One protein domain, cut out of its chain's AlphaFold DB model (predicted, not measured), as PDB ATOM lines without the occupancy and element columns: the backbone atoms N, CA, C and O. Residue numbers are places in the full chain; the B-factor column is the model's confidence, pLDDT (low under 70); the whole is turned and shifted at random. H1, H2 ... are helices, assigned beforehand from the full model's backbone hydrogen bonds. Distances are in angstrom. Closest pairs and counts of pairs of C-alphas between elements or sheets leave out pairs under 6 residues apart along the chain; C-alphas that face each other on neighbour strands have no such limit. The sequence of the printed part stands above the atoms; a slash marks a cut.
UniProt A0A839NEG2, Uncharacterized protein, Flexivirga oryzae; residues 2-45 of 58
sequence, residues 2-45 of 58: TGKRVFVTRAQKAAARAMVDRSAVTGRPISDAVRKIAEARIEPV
ATOM      1  N   THR A   2     176.277 116.452 136.484       50.91
ATOM      2  CA  THR A   2     176.007 115.984 137.851       50.91
ATOM      3  C   THR A   2     177.282 115.354 138.407       50.91
ATOM      4  O   THR A   2     177.646 114.243 138.025       50.91
ATOM      5  N   GLY A   3     178.018 116.085 139.247       57.19
ATOM      6  CA  GLY A   3     179.212 115.561 139.909       57.19
ATOM      7  C   GLY A   3     178.843 114.330 140.734       57.19
ATOM      8  O   GLY A   3     178.060 114.424 141.678       57.19
ATOM      9  N   LYS A   4     179.362 113.159 140.356       65.81
ATOM     10  CA  LYS A   4     179.110 111.901 141.062       65.81
ATOM     11  C   LYS A   4     179.727 112.005 142.463       65.81
ATOM     12  O   LYS A   4     180.947 111.970 142.597       65.81
ATOM     13  N   ARG A   5     178.896 112.181 143.500       68.31
ATOM     14  CA  ARG A   5     179.341 112.194 144.904       68.31
ATOM     15  C   ARG A   5     179.841 110.791 145.250       68.31
ATOM     16  O   ARG A   5     179.072 109.834 145.232       68.31
ATOM     17  N   VAL A   6     181.143 110.662 145.495       68.19
ATOM     18  CA  VAL A   6     181.761 109.407 145.932       68.19
ATOM     19  C   VAL A   6     181.713 109.377 147.453       68.19
ATOM     20  O   VAL A   6     182.300 110.234 148.110       68.19
ATOM     21  N   PHE A   7     181.005 108.399 148.008       74.12
ATOM     22  CA  PHE A   7     180.955 108.182 149.448       74.12
ATOM     23  C   PHE A   7     182.209 107.425 149.889       74.12
ATOM     24  O   PHE A   7     182.500 106.346 149.374       74.12
ATOM     25  N   VAL A   8     182.953 108.002 150.832       81.19
ATOM     26  CA  VAL A   8     184.150 107.397 151.426       81.19
ATOM     27  C   VAL A   8     183.829 106.991 152.856       81.19
ATOM     28  O   VAL A   8     183.413 107.817 153.671       81.19
ATOM     29  N   THR A   9     184.041 105.721 153.184       85.75
ATOM     30  CA  THR A   9     183.843 105.224 154.549       85.75
ATOM     31  C   THR A   9     185.003 105.622 155.468       85.75
ATOM     32  O   THR A   9     186.122 105.894 155.023       85.75
ATOM     33  N   ARG A  10     184.773 105.588 156.792       86.44
ATOM     34  CA  ARG A  10     185.840 105.770 157.800       86.44
ATOM     35  C   ARG A  10     187.015 104.820 157.590       86.44
ATOM     36  O   ARG A  10     188.159 105.262 157.659       86.44
ATOM     37  N   ALA A  11     186.736 103.558 157.273       87.38
ATOM     38  CA  ALA A  11     187.767 102.558 157.018       87.38
ATOM     39  C   ALA A  11     188.603 102.897 155.773       87.38
ATOM     40  O   ALA A  11     189.831 102.848 155.826       87.38
ATOM     41  N   GLN A  12     187.960 103.318 154.678       89.56
ATOM     42  CA  GLN A  12     188.657 103.710 153.448       89.56
ATOM     43  C   GLN A  12     189.564 104.926 153.663       89.56
ATOM     44  O   GLN A  12     190.710 104.920 153.220       89.56
ATOM     45  N   LYS A  13     189.091 105.942 154.397       90.50
ATOM     46  CA  LYS A  13     189.917 107.105 154.752       90.50
ATOM     47  C   LYS A  13     191.113 106.721 155.624       90.50
ATOM     48  O   LYS A  13     192.210 107.225 155.398       90.50
ATOM     49  N   ALA A  14     190.914 105.848 156.612       91.00
ATOM     50  CA  ALA A  14     191.989 105.391 157.492       91.00
ATOM     51  C   ALA A  14     193.065 104.620 156.713       91.00
ATOM     52  O   ALA A  14     194.251 104.912 156.857       91.00
ATOM     53  N   ALA A  15     192.652 103.709 155.829       92.31
ATOM     54  CA  ALA A  15     193.567 102.984 154.953       92.31
ATOM     55  C   ALA A  15     194.341 103.936 154.027       92.31
ATOM     56  O   ALA A  15     195.561 103.837 153.916       92.31
ATOM     57  N   ALA A  16     193.654 104.904 153.412       93.06
ATOM     58  CA  ALA A  16     194.295 105.888 152.546       93.06
ATOM     59  C   ALA A  16     195.308 106.763 153.301       93.06
ATOM     60  O   ALA A  16     196.397 107.010 152.788       93.06
ATOM     61  N   ARG A  17     195.001 107.176 154.537       93.44
ATOM     62  CA  ARG A  17     195.957 107.890 155.401       93.44
ATOM     63  C   ARG A  17     197.193 107.054 155.708       93.44
ATOM     64  O   ARG A  17     198.295 107.534 155.486       93.44
ATOM     65  N   ALA A  18     197.025 105.787 156.083       95.12
ATOM     66  CA  ALA A  18     198.163 104.901 156.326       95.12
ATOM     67  C   ALA A  18     199.059 104.742 155.079       95.12
ATOM     68  O   ALA A  18     200.282 104.648 155.191       95.12
ATOM     69  N   MET A  19     198.470 104.745 153.878       94.06
ATOM     70  CA  MET A  19     199.234 104.736 152.626       94.06
ATOM     71  C   MET A  19     200.001 106.043 152.393       94.06
ATOM     72  O   MET A  19     201.142 105.988 151.938       94.06
ATOM     73  N   VAL A  20     199.405 107.197 152.711       94.31
ATOM     74  CA  VAL A  20     200.068 108.514 152.644       94.31
ATOM     75  C   VAL A  20     201.243 108.573 153.621       94.31
ATOM     76  O   VAL A  20     202.348 108.931 153.218       94.31
ATOM     77  N   ASP A  21     201.042 108.143 154.865       94.88
ATOM     78  CA  ASP A  21     202.091 108.145 155.890       94.88
ATOM     79  C   ASP A  21     203.251 107.227 155.481       94.88
ATOM     80  O   ASP A  21     204.424 107.601 155.537       94.88
ATOM     81  N   ARG A  22     202.936 106.037 154.951       94.38
ATOM     82  CA  ARG A  22     203.945 105.119 154.407       94.38
ATOM     83  C   ARG A  22     204.678 105.710 153.201       94.38
ATOM     84  O   ARG A  22     205.880 105.489 153.056       94.38
ATOM     85  N   SER A  23     203.976 106.424 152.324       94.88
ATOM     86  CA  SER A  23     204.569 107.103 151.166       94.88
ATOM     87  C   SER A  23     205.601 108.143 151.601       94.88
ATOM     88  O   SER A  23     206.699 108.158 151.051       94.88
ATOM     89  N   ALA A  24     205.303 108.920 152.647       91.94
ATOM     90  CA  ALA A  24     206.226 109.912 153.197       91.94
ATOM     91  C   ALA A  24     207.521 109.283 153.740       91.94
ATOM     92  O   ALA A  24     208.597 109.844 153.558       91.94
ATOM     93  N   VAL A  25     207.433 108.099 154.357       95.25
ATOM     94  CA  VAL A  25     208.605 107.383 154.898       95.25
ATOM     95  C   VAL A  25     209.405 106.668 153.805       95.25
ATOM     96  O   VAL A  25     210.629 106.631 153.849       95.25
ATOM     97  N   THR A  26     208.724 106.061 152.832       94.81
ATOM     98  CA  THR A  26     209.364 105.190 151.826       94.81
ATOM     99  C   THR A  26     209.757 105.911 150.541       94.81
ATOM    100  O   THR A  26     210.420 105.315 149.695       94.81
ATOM    101  N   GLY A  27     209.288 107.143 150.335       93.06
ATOM    102  CA  GLY A  27     209.454 107.878 149.081       93.06
ATOM    103  C   GLY A  27     208.689 107.278 147.894       93.06
ATOM    104  O   GLY A  27     208.808 107.777 146.776       93.06
ATOM    105  N   ARG A  28     207.895 106.211 148.091       93.81
ATOM    106  CA  ARG A  28     207.109 105.610 147.005       93.81
ATOM    107  C   ARG A  28     205.916 106.504 146.677       93.81
ATOM    108  O   ARG A  28     205.131 106.788 147.585       93.81
ATOM    109  N   PRO A  29     205.721 106.900 145.409       92.81
ATOM    110  CA  PRO A  29     204.574 107.705 145.025       92.81
ATOM    111  C   PRO A  29     203.274 106.915 145.208       92.81
ATOM    112  O   PRO A  29     203.214 105.707 144.973       92.81
ATOM    113  N   ILE A  30     202.224 107.618 145.619       94.88
ATOM    114  CA  ILE A  30     200.850 107.111 145.685       94.88
ATOM    115  C   ILE A  30     199.995 107.832 144.647       94.88
ATOM    116  O   ILE A  30     200.325 108.934 144.217       94.88
ATOM    117  N   SER A  31     198.883 107.218 144.246       95.75
ATOM    118  CA  SER A  31     197.980 107.822 143.269       95.75
ATOM    119  C   SER A  31     197.172 108.979 143.864       95.75
ATOM    120  O   SER A  31     196.819 108.980 145.048       95.75
ATOM    121  N   ASP A  32     196.787 109.930 143.011       93.12
ATOM    122  CA  ASP A  32     195.948 111.072 143.400       93.12
ATOM    123  C   ASP A  32     194.604 110.651 144.001       93.12
ATOM    124  O   ASP A  32     194.053 111.343 144.855       93.12
ATOM    125  N   ALA A  33     194.071 109.499 143.586       91.19
ATOM    126  CA  ALA A  33     192.851 108.941 144.158       91.19
ATOM    127  C   ALA A  33     193.021 108.629 145.654       91.19
ATOM    128  O   ALA A  33     192.148 108.969 146.450       91.19
ATOM    129  N   VAL A  34     194.157 108.047 146.053       91.31
ATOM    130  CA  VAL A  34     194.450 107.739 147.461       91.31
ATOM    131  C   VAL A  34     194.578 109.026 148.270       91.31
ATOM    132  O   VAL A  34     193.983 109.129 149.343       91.31
ATOM    133  N   ARG A  35     195.269 110.042 147.737       91.62
ATOM    134  CA  ARG A  35     195.389 111.347 148.405       91.62
ATOM    135  C   ARG A  35     194.016 112.008 148.597       91.62
ATOM    136  O   ARG A  35     193.674 112.392 149.713       91.62
ATOM    137  N   LYS A  36     193.172 112.012 147.557       91.06
ATOM    138  CA  LYS A  36     191.790 112.519 147.631       91.06
ATOM    139  C   LYS A  36     190.947 111.789 148.681       91.06
ATOM    140  O   LYS A  36     190.185 112.432 149.391       91.06
ATOM    141  N   ILE A  37     191.085 110.469 148.810       90.88
ATOM    142  CA  ILE A  37     190.370 109.673 149.825       90.88
ATOM    143  C   ILE A  37     190.872 110.000 151.240       90.88
ATOM    144  O   ILE A  37     190.066 110.125 152.163       90.88
ATOM    145  N   ALA A  38     192.183 110.171 151.422       89.44
ATOM    146  CA  ALA A  38     192.776 110.525 152.713       89.44
ATOM    147  C   ALA A  38     192.340 111.923 153.200       89.44
ATOM    148  O   ALA A  38     192.162 112.137 154.406       89.44
ATOM    149  N   GLU A  39     192.134 112.852 152.266       89.00
ATOM    150  CA  GLU A  39     191.675 114.225 152.512       89.00
ATOM    151  C   GLU A  39     190.144 114.362 152.516       89.00
ATOM    152  O   GLU A  39     189.613 115.354 153.022       89.00
ATOM    153  N   ALA A  40     189.415 113.357 152.022       85.62
ATOM    154  CA  ALA A  40     187.963 113.397 151.912       85.62
ATOM    155  C   ALA A  40     187.298 113.676 153.267       85.62
ATOM    156  O   ALA A  40     187.629 113.087 154.308       85.62
ATOM    157  N   ARG A  41     186.307 114.569 153.260       77.62
ATOM    158  CA  ARG A  41     185.396 114.731 154.394       77.62
ATOM    159  C   ARG A  41     184.458 113.531 154.409       77.62
ATOM    160  O   ARG A  41     183.795 113.245 153.420       77.62
ATOM    161  N   ILE A  42     184.443 112.815 155.528       72.00
ATOM    162  CA  ILE A  42     183.464 111.755 155.742       72.00
ATOM    163  C   ILE A  42     182.204 112.473 156.181       72.00
ATOM    164  O   ILE A  42     182.117 112.894 157.334       72.00
ATOM    165  N   GLU A  43     181.267 112.653 155.260       65.56
ATOM    166  CA  GLU A  43     179.912 112.994 155.662       65.56
ATOM    167  C   GLU A  43     179.351 111.752 156.364       65.56
ATOM    168  O   GLU A  43     179.362 110.665 155.772       65.56
ATOM    169  N   PRO A  44     178.948 111.849 157.644       60.75
ATOM    170  CA  PRO A  44     178.149 110.794 158.226       60.75
ATOM    171  C   PRO A  44     176.910 110.689 157.345       60.75
ATOM    172  O   PRO A  44     176.146 111.642 157.217       60.75
ATOM    173  N   VAL A  45     176.752 109.545 156.684       62.06
ATOM    174  CA  VAL A  45     175.455 109.185 156.130       62.06
ATOM    175  C   VAL A  45     174.583 109.077 157.366       62.06
ATOM    176  O   VAL A  45     174.772 108.144 158.153       62.06
TER     177      VAL A  45
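What this domain is: This is residues 2 to 45 of the 58 residues of an uncharacterized protein of Flexivirga oryzae (UniProt A0A839NEG2). A short helix, H2, packs steeply on the side of one long helix, H1, after the link, residues 27 to 31, folds the chain back; the end stretches, residues 2 to 9 and 40 to 45, reach past the beginning of H1. The printed part has 44 residues with two named helices, H1 then H2, and no named strand: all helix. It is only just loose, close to compact, with a radius of gyration of the C-alphas of 11.5 A, and flat, spanning 36 by 21 by 10 A.

Where its parts are: H1, residues 10 to 26, measures 24.3 A from C-alpha 10 at (185.840, 105.770, 157.800) to C-alpha 26. H2, residues 32 to 39, measures 10.5 A and ends at C-alpha 39, (191.675, 114.225, 152.512).

How they stand to each other: H1 and H2 touch, their closest C-alphas being those of Ala 16 and Ala 38, 4.9 A apart. They run opposite ways at a steep tilt of 65 degrees. In H1 and H2 every O i to N i+4 pair is within hydrogen-bond range.

The domain as a whole: The C-alphas farthest apart, those of Thr 2 and Val 25, are 37.8 A apart. The printed part has no cut, and the link from H1 to H2 is tight. Residues 2 to 6 and 43 to 45 have pLDDT under 70.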